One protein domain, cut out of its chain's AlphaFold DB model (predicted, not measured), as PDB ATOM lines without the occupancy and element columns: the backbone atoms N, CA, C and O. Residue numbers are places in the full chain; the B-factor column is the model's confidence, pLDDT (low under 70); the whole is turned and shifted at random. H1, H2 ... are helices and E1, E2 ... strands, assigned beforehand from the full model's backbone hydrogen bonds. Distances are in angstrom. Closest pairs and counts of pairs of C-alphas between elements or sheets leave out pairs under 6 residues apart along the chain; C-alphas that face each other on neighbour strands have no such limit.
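AT A GLANCE: This is residues 58 to 165 and 173 to 192 of the 199 residues of an uncharacterized protein of Holophagales bacterium (UniProt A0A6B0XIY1). Two strongly twisted sheets lie face to face as a sandwich, E4 E5 E6 E9 over E1 E2 E3 E7 E8, and they come near each other at both edges, E1 by E4 and E8 by E9. The short helix H1 makes the turn between E5 and E6 at one end, while residues 150 to 165 run from the sandwich far out past the other end, and H2 lies off the body on neither sheet. The printed part has 128 residues with nine named strands and two named helices, in the order E1 E2 E3 E4 E5 H1 E6 E7 E8 H2 E9, and the class is mostly strand. One sheet has the order E4 E5 E6 E9, with neighbours antiparallel; the other is branched at E2, also with antiparallel neighbours. The whole is compact, with a radius of gyration of the C-alphas of 15.2 A and spans of 49 by 33 by 27 A.

IN THESE COORDINATES: The printed part begins with E1, residues 58 to 60, whose C-alpha 58 is at (43.979, -39.302, 24.903). E2, residues 65 to 73, is 26.8 A long, and E3 follows at residues 76 to 79. E4, residues 90 to 94, is 14.3 A long. E5, residues 101 to 110, is the longest strand by residues and 26.8 A long, with C-alpha 101 at (54.148, -40.135, 34.939). H1 has residues 111 to 114. E6, residues 116 to 123, is 23.1 A long, and E7, residues 128 to 135, is 23.7 A long. E8 has residues 147 to 149, and H2 residues 173 to 177. E9, residues 186 to 191, is 15.1 A long and ends with C-alpha 191 at (28.755, -44.825, 31.567).

HOW THE PARTS SIT: In the branched sheet, E1, E2 and E3 form a meander, each strand the antiparallel neighbour of the one before. E1 and E2 are a hairpin, with N 58 and O 67 within hydrogen-bond range at 2.9 A. E2 and E3 are a hairpin too, with N 71 and O 78 at 2.9 A. E1 and E3 lie on one side of E2, beside residues 65 to 67 and 70 to 73, and E7 lies on the other side, with N 68 and O 132 at 3.0 A. E7 and E8 are a hairpin, with N 133 and O 148 at 2.9 A. In the other sheet, the hairpin E4 and E5 has N 91 and O 105 at 2.9 A, E5 and E6 have N 106 and O 120 at 2.7 A, and E6 and E9 have N 119 and O 189 at 2.8 A. These two sheets form a sandwich, two sheets face to face, with their facing parts 9.4 A centre to centre and their strands at 25 degrees. The closest C-alphas of E1 and E4 are those of Leu 60 and Ser 90, 6.8 A apart, and those of E8 and E9 are Ile 148 and Gly 189, 6.3 A apart. Residues 81 to 82 pair antiparallel with residues 93 to 94 of E4. In H2 every O i to N i+4 pair is within hydrogen-bond range; H1 is too short for such a pair, and its one O i to N i+3 pair is not within range.

THE WHOLE: The two C-alphas farthest apart are those of Gly 112 and Gly 165, 50.5 A. Residues 166 to 172 are not printed, and C-alphas 165 and 173 are 13.7 A apart across this cut. The link from E7 to E8, 11 residues, is long. Mean pLDDT of the printed part is 78.7; residues 140 to 146, 151 to 165 and 173 to 185 are under 70.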
ATOM      1  N   LEU A  58      43.831 -37.851  24.959       97.81
ATOM      2  CA  LEU A  58      43.979 -39.302  24.903       97.81
ATOM      3  C   LEU A  58      42.684 -39.917  24.357       97.81
ATOM      4  O   LEU A  58      41.615 -39.704  24.918       97.81
ATOM      5  N   CYS A  59      42.800 -40.726  23.305       97.19
ATOM      6  CA  CYS A  59      41.691 -41.506  22.759       97.19
ATOM      7  C   CYS A  59      41.790 -42.977  23.186       97.19
ATOM      8  O   CYS A  59      42.857 -43.584  23.049       97.19
ATOM      9  N   LEU A  60      40.681 -43.541  23.672       97.00
ATOM     10  CA  LEU A  60      40.521 -44.952  24.056       97.00
ATOM     11  C   LEU A  60      39.310 -45.582  23.331       97.00
ATOM     12  O   LEU A  60      38.464 -44.855  22.807       97.00
ATOM     13  N   HIS A  61      39.244 -46.922  23.291       95.88
ATOM     14  CA  HIS A  61      38.229 -47.723  22.565       95.88
ATOM     15  C   HIS A  61      37.989 -47.212  21.140       95.88
ATOM     16  O   HIS A  61      36.952 -46.625  20.846       95.88
ATOM     17  N   GLU A  62      38.988 -47.369  20.265       93.31
ATOM     18  CA  GLU A  62      38.889 -47.032  18.832       93.31
ATOM     19  C   GLU A  62      38.550 -45.549  18.529       93.31
ATOM     20  O   GLU A  62      38.276 -45.196  17.385       93.31
ATOM     21  N   GLY A  63      38.616 -44.660  19.531       94.25
ATOM     22  CA  GLY A  63      38.237 -43.247  19.422       94.25
ATOM     23  C   GLY A  63      36.898 -42.892  20.078       94.25
ATOM     24  O   GLY A  63      36.517 -41.725  20.038       94.25
ATOM     25  N   ARG A  64      36.206 -43.854  20.706       94.12
ATOM     26  CA  ARG A  64      34.942 -43.630  21.426       94.12
ATOM     27  C   ARG A  64      35.101 -42.794  22.692       94.12
ATOM     28  O   ARG A  64      34.209 -42.016  23.003       94.12
ATOM     29  N   TYR A  65      36.187 -42.958  23.444       94.94
ATOM     30  CA  TYR A  65      36.383 -42.194  24.677       94.94
ATOM     31  C   TYR A  65      37.464 -41.145  24.484       94.94
ATOM     32  O   TYR A  65      38.636 -41.469  24.286       94.94
ATOM     33  N   GLU A  66      37.043 -39.885  24.549       95.31
ATOM     34  CA  GLU A  66      37.908 -38.716  24.529       95.31
ATOM     35  C   GLU A  66      38.251 -38.310  25.956       95.31
ATOM     36  O   GLU A  66      37.372 -38.059  26.779       95.31
ATOM     37  N   VAL A  67      39.545 -38.249  26.252       96.00
ATOM     38  CA  VAL A  67      40.052 -37.993  27.594       96.00
ATOM     39  C   VAL A  67      40.943 -36.763  27.584       96.00
ATOM     40  O   VAL A  67      41.917 -36.694  26.831       96.00
ATOM     41  N   THR A  68      40.670 -35.835  28.496       95.56
ATOM     42  CA  THR A  68      41.573 -34.728  28.835       95.56
ATOM     43  C   THR A  68      41.775 -34.652  30.343       95.56
ATOM     44  O   THR A  68      40.944 -35.123  31.123       95.56
ATOM     45  N   ALA A  69      42.889 -34.059  30.767       93.69
ATOM     46  CA  ALA A  69      43.124 -33.761  32.170       93.69
ATOM     47  C   ALA A  69      43.819 -32.407  32.353       93.69
ATOM     48  O   ALA A  69      44.603 -31.963  31.513       93.69
ATOM     49  N   GLU A  70      43.521 -31.764  33.474       92.81
ATOM     50  CA  GLU A  70      44.118 -30.519  33.947       92.81
ATOM     51  C   GLU A  70      44.769 -30.782  35.311       92.81
ATOM     52  O   GLU A  70      44.236 -31.559  36.109       92.81
ATOM     53  N   PHE A  71      45.871 -30.103  35.613       88.56
ATOM     54  CA  PHE A  71      46.474 -30.089  36.944       88.56
ATOM     55  C   PHE A  71      46.664 -28.649  37.435       88.56
ATOM     56  O   PHE A  71      46.925 -27.742  36.642       88.56
ATOM     57  N   THR A  72      46.514 -28.436  38.741       83.50
ATOM     58  CA  THR A  72      46.523 -27.119  39.385       83.50
ATOM     59  C   THR A  72      47.593 -27.057  40.474       83.50
ATOM     60  O   THR A  72      47.557 -27.826  41.436       83.50
ATOM     61  N   VAL A  73      48.519 -26.106  40.346       82.94
ATOM     62  CA  VAL A  73      49.636 -25.863  41.272       82.94
ATOM     63  C   VAL A  73      49.809 -24.357  41.470       82.94
ATOM     64  O   VAL A  73      49.716 -23.594  40.516       82.94
ATOM     65  N   ASN A  74      50.022 -23.896  42.708       85.44
ATOM     66  CA  ASN A  74      50.140 -22.463  43.042       85.44
ATOM     67  C   ASN A  74      48.990 -21.580  42.492       85.44
ATOM     68  O   ASN A  74      49.201 -20.426  42.129       85.44
ATOM     69  N   SER A  75      47.773 -22.135  42.422       82.19
ATOM     70  CA  SER A  75      46.572 -21.547  41.789       82.19
ATOM     71  C   SER A  75      46.623 -21.363  40.261       82.19
ATOM     72  O   SER A  75      45.630 -20.936  39.672       82.19
ATOM     73  N   GLU A  76      47.716 -21.730  39.592       87.44
ATOM     74  CA  GLU A  76      47.798 -21.842  38.133       87.44
ATOM     75  C   GLU A  76      47.288 -23.220  37.683       87.44
ATOM     76  O   GLU A  76      47.536 -24.223  38.348       87.44
ATOM     77  N   THR A  77      46.553 -23.287  36.567       90.94
ATOM     78  CA  THR A  77      46.012 -24.545  36.018       90.94
ATOM     79  C   THR A  77      46.537 -24.784  34.608       90.94
ATOM     80  O   THR A  77      46.429 -23.915  33.746       90.94
ATOM     81  N   MET A  78      47.084 -25.976  34.377       95.44
ATOM     82  CA  MET A  78      47.745 -26.388  33.139       95.44
ATOM     83  C   MET A  78      47.141 -27.687  32.602       95.44
ATOM     84  O   MET A  78      46.636 -28.514  33.359       95.44
ATOM     85  N   ALA A  79      47.209 -27.894  31.286       97.38
ATOM     86  CA  ALA A  79      46.792 -29.150  30.670       97.38
ATOM     87  C   ALA A  79      47.843 -30.249  30.896       97.38
ATOM     88  O   ALA A  79      49.026 -30.059  30.604       97.38
ATOM     89  N   ALA A  80      47.401 -31.413  31.367       97.12
ATOM     90  CA  ALA A  80      48.225 -32.612  31.431       97.12
ATOM     91  C   ALA A  80      48.532 -33.134  30.019       97.12
ATOM     92  O   ALA A  80      47.729 -33.001  29.092       97.12
ATOM     93  N   ARG A  81      49.698 -33.759  29.852       98.50
ATOM     94  CA  ARG A  81      50.199 -34.234  28.558       98.50
ATOM     95  C   ARG A  81      50.154 -35.755  28.483       98.50
ATOM     96  O   ARG A  81      50.509 -36.441  29.437       98.50
ATOM     97  N   VAL A  82      49.739 -36.303  27.345       98.25
ATOM     98  CA  VAL A  82      49.580 -37.752  27.160       98.25
ATOM     99  C   VAL A  82      50.946 -38.409  26.955       98.25
ATOM    100  O   VAL A  82      51.694 -38.057  26.039       98.25
ATOM    101  N   ALA A  83      51.268 -39.401  27.780       96.88
ATOM    102  CA  ALA A  83      52.462 -40.225  27.624       96.88
ATOM    103  C   ALA A  83      52.301 -41.256  26.483       96.88
ATOM    104  O   ALA A  83      51.257 -41.369  25.830       96.88
ATOM    105  N   ARG A  84      53.366 -42.014  26.211       90.50
ATOM    106  CA  ARG A  84      53.358 -43.219  25.366       90.50
ATOM    107  C   ARG A  84      54.318 -44.246  25.999       90.50
ATOM    108  O   ARG A  84      55.314 -43.815  26.580       90.50
ATOM    109  N   PRO A  85      54.077 -45.565  25.871       87.19
ATOM    110  CA  PRO A  85      52.980 -46.211  25.143       87.19
ATOM    111  C   PRO A  85      51.620 -46.097  25.857       87.19
ATOM    112  O   PRO A  85      51.517 -45.572  26.961       87.19
ATOM    113  N   ARG A  86      50.569 -46.585  25.193       91.81
ATOM    114  CA  ARG A  86      49.218 -46.790  25.737       91.81
ATOM    115  C   ARG A  86      48.627 -48.085  25.160       91.81
ATOM    116  O   ARG A  86      49.224 -48.655  24.247       91.81
ATOM    117  N   THR A  87      47.463 -48.516  25.634       96.38
ATOM    118  CA  THR A  87      46.678 -49.610  25.033       96.38
ATOM    119  C   THR A  87      45.377 -49.069  24.420       96.38
ATOM    120  O   THR A  87      45.196 -47.855  24.304       96.38
ATOM    121  N   ARG A  88      44.472 -49.966  24.005       96.19
ATOM    122  CA  ARG A  88      43.096 -49.633  23.603       96.19
ATOM    123  C   ARG A  88      42.266 -49.093  24.772       96.19
ATOM    124  O   ARG A  88      41.517 -48.135  24.613       96.19
ATOM    125  N   ASP A  89      42.437 -49.715  25.936       96.88
ATOM    126  CA  ASP A  89      41.593 -49.551  27.124       96.88
ATOM    127  C   ASP A  89      42.264 -48.711  28.224       96.88
ATOM    128  O   ASP A  89      41.694 -48.510  29.294       96.88
ATOM    129  N   SER A  90      43.521 -48.291  28.052       96.88
ATOM    130  CA  SER A  90      44.302 -47.620  29.103       96.88
ATOM    131  C   SER A  90      45.348 -46.659  28.550       96.88
ATOM    132  O   SER A  90      45.996 -46.943  27.544       96.88
ATOM    133  N   GLY A  91      45.574 -45.547  29.248       96.94
ATOM    134  CA  GLY A  91      46.581 -44.547  28.897       96.94
ATOM    135  C   GLY A  91      47.151 -43.825  30.115       96.94
ATOM    136  O   GLY A  91      46.688 -44.001  31.239       96.94
ATOM    137  N   LEU A  92      48.195 -43.036  29.881       97.06
ATOM    138  CA  LEU A  92      49.014 -42.400  30.912       97.06
ATOM    139  C   LEU A  92      49.168 -40.907  30.615       97.06
ATOM    140  O   LEU A  92      49.265 -40.515  29.449       97.06
ATOM    141  N   PHE A  93      49.257 -40.092  31.663       97.31
ATOM    142  CA  PHE A  93      49.546 -38.662  31.590       97.31
ATOM    143  C   PHE A  93      50.785 -38.298  32.415       97.31
ATOM    144  O   PHE A  93      51.074 -38.912  33.443       97.31
ATOM    145  N   TYR A  94      51.487 -37.258  31.974       97.19
ATOM    146  CA  TYR A  94      52.532 -36.557  32.714       97.19
ATOM    147  C   TYR A  94      52.189 -35.069  32.820       97.19
ATOM    148  O   TYR A  94      51.470 -34.528  31.976       97.19
ATOM    149  N   PHE A  95      52.700 -34.409  33.858       94.56
ATOM    150  CA  PHE A  95      52.470 -32.984  34.098       94.56
ATOM    151  C   PHE A  95      53.714 -32.178  33.712       94.56
ATOM    152  O   PHE A  95      53.795 -31.658  32.599       94.56
ATOM    153  N   PHE A  96      54.710 -32.132  34.599       93.62
ATOM    154  CA  PHE A  96      55.899 -31.287  34.457       93.62
ATOM    155  C   PHE A  96      56.929 -31.843  33.463       93.62
ATOM    156  O   PHE A  96      57.414 -31.121  32.594       93.62
ATOM    157  N   GLU A  97      57.249 -33.138  33.560       95.88
ATOM    158  CA  GLU A  97      58.325 -33.771  32.790       95.88
ATOM    159  C   GLU A  97      57.856 -35.055  32.102       95.88
ATOM    160  O   GLU A  97      57.212 -35.902  32.711       95.88
ATOM    161  N   ARG A  98      58.250 -35.255  30.835       95.94
ATOM    162  CA  ARG A  98      57.842 -36.413  30.004       95.94
ATOM    163  C   ARG A  98      58.188 -37.782  30.614       95.94
ATOM    164  O   ARG A  98      57.550 -38.781  30.276       95.94
ATOM    165  N   ASN A  99      59.188 -37.814  31.493       93.69
ATOM    166  CA  ASN A  99      59.709 -39.020  32.133       93.69
ATOM    167  C   ASN A  99      59.138 -39.255  33.547       93.69
ATOM    168  O   ASN A  99      59.460 -40.277  34.145       93.69
ATOM    169  N   ASN A 100      58.303 -38.347  34.071       93.62
ATOM    170  CA  ASN A 100      57.608 -38.508  35.347       93.62
ATOM    171  C   ASN A 100      56.102 -38.650  35.086       93.62
ATOM    172  O   ASN A 100      55.454 -37.701  34.648       93.62
ATOM    173  N   TRP A 101      55.548 -39.849  35.270       95.31
ATOM    174  CA  TRP A 101      54.148 -40.135  34.939       95.31
ATOM    175  C   TRP A 101      53.263 -39.999  36.176       95.31
ATOM    176  O   TRP A 101      53.508 -40.627  37.201       95.31
ATOM    177  N   GLU A 102      52.224 -39.180  36.053       92.50
ATOM    178  CA  GLU A 102      51.481 -38.599  37.177       92.50
ATOM    179  C   GLU A 102      50.061 -39.162  37.299       92.50
ATOM    180  O   GLU A 102      49.448 -39.082  38.364       92.50
ATOM    181  N   MET A 103      49.522 -39.746  36.221       91.31
ATOM    182  CA  MET A 103      48.210 -40.396  36.229       91.31
ATOM    183  C   MET A 103      48.129 -41.555  35.226       91.31
ATOM    184  O   MET A 103      48.492 -41.406  34.060       91.31
ATOM    185  N   LEU A 104      47.585 -42.687  35.670       93.56
ATOM    186  CA  LEU A 104      47.091 -43.794  34.849       93.56
ATOM    187  C   LEU A 104      45.563 -43.706  34.772       93.56
ATOM    188  O   LEU A 104      44.898 -43.515  35.788       93.56
ATOM    189  N   LEU A 105      45.012 -43.915  33.580       94.50
ATOM    190  CA  LEU A 105      43.579 -44.047  33.329       94.50
ATOM    191  C   LEU A 105      43.295 -45.360  32.598       94.50
ATOM    192  O   LEU A 105      44.067 -45.780  31.733       94.50
ATOM    193  N   LYS A 106      42.145 -45.964  32.892       94.00
ATOM    194  CA  LYS A 106      41.513 -47.013  32.099       94.00
ATOM    195  C   LYS A 106      40.050 -46.677  31.830       94.00
ATOM    196  O   LYS A 106      39.382 -46.100  32.684       94.00
ATOM    197  N   VAL A 107      39.553 -47.123  30.683       95.06
ATOM    198  CA  VAL A 107      38.118 -47.324  30.454       95.06
ATOM    199  C   VAL A 107      37.940 -48.797  30.124       95.06
ATOM    200  O   VAL A 107      38.627 -49.298  29.237       95.06
ATOM    201  N   LEU A 108      37.070 -49.505  30.837       95.06
ATOM    202  CA  LEU A 108      36.862 -50.944  30.682       95.06
ATOM    203  C   LEU A 108      35.454 -51.231  30.160       95.06
ATOM    204  O   LEU A 108      34.485 -50.615  30.599       95.06
ATOM    205  N   ASP A 109      35.367 -52.172  29.224       93.69
ATOM    206  CA  ASP A 109      34.111 -52.767  28.766       93.69
ATOM    207  C   ASP A 109      33.569 -53.689  29.873       93.69
ATOM    208  O   ASP A 109      34.270 -54.602  30.318       93.69
ATOM    209  N   GLY A 110      32.358 -53.401  30.352       90.94
ATOM    210  CA  GLY A 110      31.633 -54.167  31.367       90.94
ATOM    211  C   GLY A 110      30.332 -54.772  30.848       90.94
ATOM    212  O   GLY A 110      29.469 -55.172  31.635       90.94
ATOM    213  N   CYS A 111      30.156 -54.849  29.526       91.94
ATOM    214  CA  CYS A 111      28.868 -55.187  28.928       91.94
ATOM    215  C   CYS A 111      28.371 -56.585  29.314       91.94
ATOM    216  O   CYS A 111      27.171 -56.766  29.521       91.94
ATOM    217  N   GLY A 112      29.281 -57.551  29.479       90.25
ATOM    218  CA  GLY A 112      28.950 -58.906  29.930       90.25
ATOM    219  C   GLY A 112      28.525 -59.023  31.400       90.25
ATOM    220  O   GLY A 112      27.892 -60.011  31.754       90.25
ATOM    221  N   GLU A 113      28.842 -58.032  32.239       90.12
ATOM    222  CA  GLU A 113      28.588 -58.073  33.687       90.12
ATOM    223  C   GLU A 113      27.321 -57.296  34.069       90.12
ATOM    224  O   GLU A 113      26.485 -57.791  34.826       90.12
ATOM    225  N   ASN A 114      27.171 -56.061  33.570       86.19
ATOM    226  CA  ASN A 114      26.097 -55.157  34.007       86.19
ATOM    227  C   ASN A 114      25.671 -54.076  32.988       86.19
ATOM    228  O   ASN A 114      24.927 -53.178  33.366       86.19
ATOM    229  N   GLN A 115      26.101 -54.147  31.720       88.69
ATOM    230  CA  GLN A 115      25.809 -53.146  30.668       88.69
ATOM    231  C   GLN A 115      26.439 -51.743  30.873       88.69
ATOM    232  O   GLN A 115      26.013 -50.773  30.243       88.69
ATOM    233  N   HIS A 116      27.493 -51.625  31.688       87.19
ATOM    234  CA  HIS A 116      28.272 -50.386  31.828       87.19
ATOM    235  C   HIS A 116      29.601 -50.412  31.050       87.19
ATOM    236  O   HIS A 116      30.165 -51.468  30.771       87.19
ATOM    237  N   HIS A 117      30.162 -49.226  30.794       90.75
ATOM    238  CA  HIS A 117      31.610 -49.044  30.635       90.75
ATOM    239  C   HIS A 117      32.160 -48.289  31.855       90.75
ATOM    240  O   HIS A 117      31.721 -47.175  32.139       90.75
ATOM    241  N   TRP A 118      33.128 -48.861  32.570       89.38
ATOM    242  CA  TRP A 118      33.699 -48.259  33.785       89.38
ATOM    243  C   TRP A 118      34.919 -47.389  33.491       89.38
ATOM    244  O   TRP A 118      35.774 -47.767  32.689       89.38
ATOM    245  N   VAL A 119      35.062 -46.277  34.210       89.94
ATOM    246  CA  VAL A 119      36.241 -45.405  34.180       89.94
ATOM    247  C   VAL A 119      37.020 -45.562  35.482       89.94
ATOM    248  O   VAL A 119      36.521 -45.271  36.566       89.94
ATOM    249  N   PHE A 120      38.279 -45.980  35.371       87.44
ATOM    250  CA  PHE A 120      39.183 -46.178  36.501       87.44
ATOM    251  C   PHE A 120      40.411 -45.284  36.366       87.44
ATOM    252  O   PHE A 120      41.070 -45.335  35.329       87.44
ATOM    253  N   ALA A 121      40.800 -44.541  37.401       87.94
ATOM    254  CA  ALA A 121      42.065 -43.802  37.379       87.94
ATOM    255  C   ALA A 121      42.857 -43.880  38.689       87.94
ATOM    256  O   ALA A 121      42.355 -44.267  39.745       87.94
ATOM    257  N   ALA A 122      44.145 -43.584  38.563       85.94
ATOM    258  CA  ALA A 122      45.161 -43.694  39.595       85.94
ATOM    259  C   ALA A 122      46.154 -42.548  39.426       85.94
ATOM    260  O   ALA A 122      46.720 -42.386  38.345       85.94
ATOM    261  N   THR A 123      46.390 -41.770  40.475       83.31
ATOM    262  CA  THR A 123      47.288 -40.610  40.452       83.31
ATOM    263  C   THR A 123      48.532 -40.874  41.292       83.31
ATOM    264  O   THR A 123      48.435 -41.470  42.359       83.31
ATOM    265  N   ALA A 124      49.694 -40.420  40.822       86.88
ATOM    266  CA  ALA A 124      50.984 -40.500  41.514       86.88
ATOM    267  C   ALA A 124      51.444 -39.141  42.094       86.88
ATOM    268  O   ALA A 124      52.547 -39.037  42.628       86.88
ATOM    269  N   SER A 125      50.593 -38.115  41.980       80.00
ATOM    270  CA  SER A 125      50.929 -36.700  42.156       80.00
ATOM    271  C   SER A 125      50.369 -36.082  43.441       80.00
ATOM    272  O   SER A 125      49.420 -36.605  44.028       80.00
ATOM    273  N   ASP A 126      50.918 -34.937  43.851       74.50
ATOM    274  CA  ASP A 126      50.494 -34.148  45.019       74.50
ATOM    275  C   ASP A 126      49.821 -32.799  44.670       74.50
ATOM    276  O   ASP A 126      49.536 -31.987  45.551       74.50
ATOM    277  N   VAL A 127      49.495 -32.588  43.392       79.50
ATOM    278  CA  VAL A 127      48.747 -31.426  42.881       79.50
ATOM    279  C   VAL A 127      47.246 -31.708  42.743       79.50
ATOM    280  O   VAL A 127      46.819 -32.859  42.676       79.50
ATOM    281  N   GLY A 128      46.423 -30.656  42.659       76.69
ATOM    282  CA  GLY A 128      44.991 -30.807  42.370       76.69
ATOM    283  C   GLY A 128      44.769 -31.228  40.915       76.69
ATOM    284  O   GLY A 128      45.355 -30.627  40.019       76.69
ATOM    285  N   ILE A 129      43.935 -32.240  40.662       81.75
ATOM    286  CA  ILE A 129      43.737 -32.823  39.322       81.75
ATOM    287  C   ILE A 129      42.259 -32.786  38.927       81.75
ATOM    288  O   ILE A 129      41.381 -33.186  39.697       81.75
ATOM    289  N   ARG A 130      41.989 -32.378  37.682       85.44
ATOM    290  CA  ARG A 130      40.713 -32.634  37.008       85.44
ATOM    291  C   ARG A 130      40.903 -33.608  35.856       85.44
ATOM    292  O   ARG A 130      41.731 -33.382  34.981       85.44
ATOM    293  N   LEU A 131      40.062 -34.630  35.822       88.94
ATOM    294  CA  LEU A 131      39.879 -35.573  34.731       88.94
ATOM    295  C   LEU A 131      38.543 -35.278  34.033       88.94
ATOM    296  O   LEU A 131      37.537 -35.011  34.693       88.94
ATOM    297  N   VAL A 132      38.529 -35.365  32.704       90.50
ATOM    298  CA  VAL A 132      37.314 -35.391  31.883       90.50
ATOM    299  C   VAL A 132      37.396 -36.581  30.938       90.50
ATOM    300  O   VAL A 132      38.380 -36.722  30.212       90.50
ATOM    301  N   VAL A 133      36.348 -37.400  30.919       92.06
ATOM    302  CA  VAL A 133      36.135 -38.466  29.935       92.06
ATOM    303  C   VAL A 133      34.794 -38.210  29.253       92.06
ATOM    304  O   VAL A 133      33.762 -38.178  29.918       92.06
ATOM    305  N   ARG A 134      34.800 -38.018  27.934       91.38
ATOM    306  CA  ARG A 134      33.612 -37.863  27.084       91.38
ATOM    307  C   ARG A 134      33.398 -39.148  26.288       91.38
ATOM    308  O   ARG A 134      34.329 -39.607  25.629       91.38
ATOM    309  N   ASP A 135      32.183 -39.692  26.308       91.00
ATOM    310  CA  ASP A 135      31.772 -40.681  25.307       91.00
ATOM    311  C   ASP A 135      31.401 -39.932  24.025       91.00
ATOM    312  O   ASP A 135      30.492 -39.101  24.012       91.00
ATOM    313  N   THR A 136      32.122 -40.182  22.937       90.75
ATOM    314  CA  THR A 136      31.909 -39.469  21.679       90.75
ATOM    315  C   THR A 136      30.682 -39.936  20.912       90.75
ATOM    316  O   THR A 136      30.320 -39.273  19.946       90.75
ATOM    317  N   THR A 137      30.046 -41.045  21.306       87.25
ATOM    318  CA  THR A 137      28.761 -41.488  20.737       87.25
ATOM    319  C   THR A 137      27.556 -40.785  21.365       87.25
ATOM    320  O   THR A 137      26.457 -40.864  20.816       87.25
ATOM    321  N   LEU A 138      27.756 -40.061  22.472       82.12
ATOM    322  CA  LEU A 138      26.707 -39.352  23.202       82.12
ATOM    323  C   LEU A 138      26.803 -37.823  23.009       82.12
ATOM    324  O   LEU A 138      27.890 -37.289  22.767       82.12
ATOM    325  N   PRO A 139      25.684 -37.081  23.139       72.69
ATOM    326  CA  PRO A 139      25.707 -35.621  23.144       72.69
ATOM    327  C   PRO A 139      26.589 -35.062  24.266       72.69
ATOM    328  O   PRO A 139      26.558 -35.526  25.406       72.69
ATOM    329  N   ALA A 140      27.345 -34.009  23.957       60.34
ATOM    330  CA  ALA A 140      28.305 -33.388  24.867       60.34
ATOM    331  C   ALA A 140      27.636 -32.512  25.958       60.34
ATOM    332  O   ALA A 140      27.845 -31.300  25.996       60.34
ATOM    333  N   GLN A 141      26.838 -33.113  26.851       57.72
ATOM    334  CA  GLN A 141      26.162 -32.421  27.959       57.72
ATOM    335  C   GLN A 141      26.495 -33.038  29.327       57.72
ATOM    336  O   GLN A 141      26.343 -34.238  29.543       57.72
ATOM    337  N   ASN A 142      26.890 -32.190  30.286       50.38
ATOM    338  CA  ASN A 142      27.361 -32.583  31.628       50.38
ATOM    339  C   ASN A 142      26.277 -33.163  32.569       50.38
ATOM    340  O   ASN A 142      26.569 -33.414  33.735       50.38
ATOM    341  N   ALA A 143      25.031 -33.306  32.108       46.06
ATOM    342  CA  ALA A 143      23.901 -33.804  32.902       46.06
ATOM    343  C   ALA A 143      23.283 -35.100  32.343       46.06
ATOM    344  O   ALA A 143      22.647 -35.835  33.093       46.06
ATOM    345  N   ASP A 144      23.513 -35.407  31.061       50.94
ATOM    346  CA  ASP A 144      22.805 -36.467  30.322       50.94
ATOM    347  C   ASP A 144      23.685 -37.715  30.098       50.94
ATOM    348  O   ASP A 144      23.517 -38.449  29.128       50.94
ATOM    349  N   GLY A 145      24.689 -37.930  30.955       57.66
ATOM    350  CA  GLY A 145      25.586 -39.096  30.917       57.66
ATOM    351  C   GLY A 145      26.739 -39.041  29.901       57.66
ATOM    352  O   GLY A 145      27.679 -39.816  30.030       57.66
ATOM    353  N   GLY A 146      26.743 -38.107  28.943       61.81
ATOM    354  CA  GLY A 146      27.781 -38.019  27.897       61.81
ATOM    355  C   GLY A 146      29.195 -37.639  28.369       61.81
ATOM    356  O   GLY A 146      30.153 -37.763  27.602       61.81
ATOM    357  N   MET A 147      29.359 -37.184  29.617       74.88
ATOM    358  CA  MET A 147      30.664 -36.887  30.219       74.88
ATOM    359  C   MET A 147      30.752 -37.350  31.673       74.88
ATOM    360  O   MET A 147      29.875 -37.052  32.482       74.88
ATOM    361  N   ILE A 148      31.882 -37.964  32.021       73.06
ATOM    362  CA  ILE A 148      32.348 -38.146  33.396       73.06
ATOM    363  C   ILE A 148      33.400 -37.074  33.677       73.06
ATOM    364  O   ILE A 148      34.387 -36.930  32.954       73.06
ATOM    365  N   VAL A 149      33.187 -36.317  34.750       72.69
ATOM    366  CA  VAL A 149      34.119 -35.316  35.272       72.69
ATOM    367  C   VAL A 149      34.299 -35.626  36.751       72.69
ATOM    368  O   VAL A 149      33.299 -35.707  37.464       72.69
ATOM    369  N   ASN A 150      35.535 -35.798  37.225       70.12
ATOM    370  CA  ASN A 150      35.745 -36.006  38.659       70.12
ATOM    371  C   ASN A 150      35.304 -34.763  39.449       70.12
ATOM    372  O   ASN A 150      35.399 -33.625  38.968       70.12
ATOM    373  N   SER A 151      34.866 -34.955  40.693       53.62
ATOM    374  CA  SER A 151      34.696 -33.816  41.587       53.62
ATOM    375  C   SER A 151      36.079 -33.190  41.816       53.62
ATOM    376  O   SER A 151      37.034 -33.892  42.154       53.62
ATOM    377  N   ARG A 152      36.226 -31.870  41.606       50.81
ATOM    378  CA  ARG A 152      37.527 -31.151  41.640       50.81
ATOM    379  C   ARG A 152      38.229 -31.144  43.025       50.81
ATOM    380  O   ARG A 152      39.132 -30.339  43.231       50.81
ATOM    381  N   THR A 153      37.832 -31.994  43.976       42.16
ATOM    382  CA  THR A 153      38.320 -31.964  45.366       42.16
ATOM    383  C   THR A 153      38.526 -33.309  46.068       42.16
ATOM    384  O   THR A 153      39.296 -33.308  47.024       42.16
ATOM    385  N   TYR A 154      37.888 -34.429  45.678       43.41
ATOM    386  CA  TYR A 154      37.854 -35.617  46.565       43.41
ATOM    387  C   TYR A 154      38.206 -36.981  45.951       43.41
ATOM    388  O   TYR A 154      38.646 -37.853  46.695       43.41
ATOM    389  N   ASP A 155      38.089 -37.175  44.635       51.16
ATOM    390  CA  ASP A 155      38.302 -38.504  44.025       51.16
ATOM    391  C   ASP A 155      39.792 -38.853  43.817       51.16
ATOM    392  O   ASP A 155      40.171 -40.023  43.782       51.16
ATOM    393  N   PHE A 156      40.651 -37.826  43.749       55.66
ATOM    394  CA  PHE A 156      42.114 -37.937  43.724       55.66
ATOM    395  C   PHE A 156      42.726 -36.987  44.764       55.66
ATOM    396  O   PHE A 156      43.128 -35.873  44.418       55.66
ATOM    397  N   PRO A 157      42.769 -37.370  46.054       51.47
ATOM    398  CA  PRO A 157      43.528 -36.609  47.034       51.47
ATOM    399  C   PRO A 157      45.026 -36.649  46.676       51.47
ATOM    400  O   PRO A 157      45.516 -37.688  46.224       51.47
ATOM    401  N   PRO A 158      45.767 -35.553  46.898       49.16
ATOM    402  CA  PRO A 158      47.196 -35.496  46.603       49.16
ATOM    403  C   PRO A 158      47.981 -36.537  47.415       49.16
ATOM    404  O   PRO A 158      47.695 -36.743  48.598       49.16
ATOM    405  N   ILE A 159      49.018 -37.146  46.823       47.06
ATOM    406  CA  ILE A 159      49.981 -37.993  47.552       47.06
ATOM    407  C   ILE A 159      50.904 -37.104  48.397       47.06
ATOM    408  O   ILE A 159      52.082 -36.899  48.100       47.06
ATOM    409  N   VAL A 160      50.353 -36.567  49.484       49.41
ATOM    410  CA  VAL A 160      51.077 -35.732  50.442       49.41
ATOM    411  C   VAL A 160      52.268 -36.474  51.044       49.41
ATOM    412  O   VAL A 160      52.129 -37.412  51.835       49.41
ATOM    413  N   ARG A 161      53.474 -35.987  50.736       48.91
ATOM    414  CA  ARG A 161      54.651 -36.240  51.572       48.91
ATOM    415  C   ARG A 161      54.450 -35.486  52.893       48.91
ATOM    416  O   ARG A 161      54.231 -34.279  52.896       48.91
ATOM    417  N   ARG A 162      54.461 -36.223  54.005       44.16
ATOM    418  CA  ARG A 162      54.037 -35.751  55.337       44.16
ATOM    419  C   ARG A 162      55.088 -34.831  56.026       44.16
ATOM    420  O   ARG A 162      56.215 -34.758  55.540       44.16
ATOM    421  N   PRO A 163      54.759 -34.106  57.119       50.47
ATOM    422  CA  PRO A 163      54.253 -32.728  57.063       50.47
ATOM    423  C   PRO A 163      55.138 -31.732  57.856       50.47
ATOM    424  O   PRO A 163      56.148 -32.124  58.441       50.47
ATOM    425  N   GLN A 164      54.737 -30.454  57.953       43.00
ATOM    426  CA  GLN A 164      55.294 -29.500  58.934       43.00
ATOM    427  C   GLN A 164      54.229 -28.540  59.501       43.00
ATOM    428  O   GLN A 164      53.766 -27.650  58.794       43.00
ATOM    429  N   GLY A 165      53.903 -28.674  60.794       40.66
ATOM    430  CA  GLY A 165      53.058 -27.725  61.541       40.66
ATOM    431  C   GLY A 165      52.074 -28.409  62.510       40.66
ATOM    432  O   GLY A 165      51.290 -29.233  62.053       40.66
ATOM    433  N   TYR A 173      43.382 -36.853  59.867       50.56
ATOM    434  CA  TYR A 173      43.518 -37.048  58.422       50.56
ATOM    435  C   TYR A 173      43.611 -38.547  58.085       50.56
ATOM    436  O   TYR A 173      42.824 -39.076  57.299       50.56
ATOM    437  N   GLN A 174      44.520 -39.282  58.733       47.78
ATOM    438  CA  GLN A 174      44.746 -40.704  58.456       47.78
ATOM    439  C   GLN A 174      43.554 -41.584  58.894       47.78
ATOM    440  O   GLN A 174      43.253 -42.562  58.211       47.78
ATOM    441  N   ARG A 175      42.812 -41.248  59.961       52.25
ATOM    442  CA  ARG A 175      41.635 -42.021  60.416       52.25
ATOM    443  C   ARG A 175      40.423 -41.863  59.495       52.25
ATOM    444  O   ARG A 175      39.635 -42.797  59.394       52.25
ATOM    445  N   ASN A 176      40.285 -40.736  58.797       46.88
ATOM    446  CA  ASN A 176      39.222 -40.553  57.803       46.88
ATOM    447  C   ASN A 176      39.619 -41.058  56.404       46.88
ATOM    448  O   ASN A 176      38.770 -41.599  55.697       46.88
ATOM    449  N   VAL A 177      40.895 -40.926  56.021       50.38
ATOM    450  CA  VAL A 177      41.395 -41.249  54.669       50.38
ATOM    451  C   VAL A 177      41.934 -42.683  54.552       50.38
ATOM    452  O   VAL A 177      41.609 -43.385  53.599       50.38
ATOM    453  N   LEU A 178      42.727 -43.175  55.515       50.25
ATOM    454  CA  LEU A 178      43.342 -44.512  55.424       50.25
ATOM    455  C   LEU A 178      42.472 -45.640  55.987       50.25
ATOM    456  O   LEU A 178      42.612 -46.775  55.537       50.25
ATOM    457  N   ALA A 179      41.544 -45.366  56.910       44.91
ATOM    458  CA  ALA A 179      40.701 -46.408  57.518       44.91
ATOM    459  C   ALA A 179      39.749 -47.115  56.528       44.91
ATOM    460  O   ALA A 179      39.165 -48.142  56.872       44.91
ATOM    461  N   LYS A 180      39.593 -46.579  55.309       46.09
ATOM    462  CA  LYS A 180      38.830 -47.192  54.209       46.09
ATOM    463  C   LYS A 180      39.702 -47.758  53.081       46.09
ATOM    464  O   LYS A 180      39.155 -48.413  52.206       46.09
ATOM    465  N   GLY A 181      41.018 -47.521  53.112       40.72
ATOM    466  CA  GLY A 181      41.988 -48.035  52.142       40.72
ATOM    467  C   GLY A 181      41.690 -47.654  50.690       40.72
ATOM    468  O   GLY A 181      41.113 -48.450  49.955       40.72
ATOM    469  N   HIS A 182      42.123 -46.467  50.249       53.09
ATOM    470  CA  HIS A 182      42.036 -46.107  48.829       53.09
ATOM    471  C   HIS A 182      42.762 -47.155  47.963       53.09
ATOM    472  O   HIS A 182      43.947 -47.417  48.204       53.09
ATOM    473  N   PRO A 183      42.093 -47.763  46.967       51.19
ATOM    474  CA  PRO A 183      42.770 -48.646  46.034       51.19
ATOM    475  C   PRO A 183      43.747 -47.822  45.189       51.19
ATOM    476  O   PRO A 183      43.486 -46.668  44.858       51.19
ATOM    477  N   ALA A 184      44.858 -48.427  44.767       57.41
ATOM    478  CA  ALA A 184      45.830 -47.773  43.881       57.41
ATOM    479  C   ALA A 184      45.301 -47.529  42.446       57.41
ATOM    480  O   ALA A 184      46.066 -47.140  41.569       57.41
ATOM    481  N   LEU A 185      44.018 -47.814  42.203       65.19
ATOM    482  CA  LEU A 185      43.242 -47.552  40.997       65.19
ATOM    483  C   LEU A 185      41.763 -47.524  41.420       65.19
ATOM    484  O   LEU A 185      41.224 -48.562  41.806       65.19
ATOM    485  N   THR A 186      41.126 -46.356  41.374       72.75
ATOM    486  CA  THR A 186      39.753 -46.136  41.863       72.75
ATOM    487  C   THR A 186      38.789 -46.010  40.688       72.75
ATOM    488  O   THR A 186      39.138 -45.402  39.674       72.75
ATOM    489  N   GLU A 187      37.580 -46.566  40.806       76.31
ATOM    490  CA  GLU A 187      36.485 -46.257  39.879       76.31
ATOM    491  C   GLU A 187      36.023 -44.814  40.122       76.31
ATOM    492  O   GLU A 187      35.659 -44.459  41.240       76.31
ATOM    493  N   VAL A 188      36.055 -43.980  39.085       75.81
ATOM    494  CA  VAL A 188      35.696 -42.549  39.158       75.81
ATOM    495  C   VAL A 188      34.454 -42.206  38.336       75.81
ATOM    496  O   VAL A 188      34.184 -41.045  38.034       75.81
ATOM    497  N   GLY A 189      33.692 -43.238  37.980       79.56
ATOM    498  CA  GLY A 189      32.424 -43.165  37.272       79.56
ATOM    499  C   GLY A 189      32.265 -44.321  36.291       79.56
ATOM    500  O   GLY A 189      33.232 -44.974  35.903       79.56
ATOM    501  N   ALA A 190      31.036 -44.529  35.838       82.62
ATOM    502  CA  ALA A 190      30.713 -45.465  34.776       82.62
ATOM    503  C   ALA A 190      29.692 -44.830  33.832       82.62
ATOM    504  O   ALA A 190      28.823 -44.079  34.275       82.62
ATOM    505  N   PHE A 191      29.783 -45.150  32.546       81.12
ATOM    506  CA  PHE A 191      28.755 -44.825  31.567       81.12
ATOM    507  C   PHE A 191      27.690 -45.939  31.611       81.12
ATOM    508  O   PHE A 191      28.009 -47.071  31.228       81.12
ATOM    509  N   PRO A 192      26.471 -45.684  32.135       78.88
ATOM    510  CA  PRO A 192      25.353 -46.623  32.036       78.88
ATOM    511  C   PRO A 192      24.866 -46.712  30.591       78.88
ATOM    512  O   PRO A 192      25.041 -45.766  29.823       78.88
TER     513      PRO A 192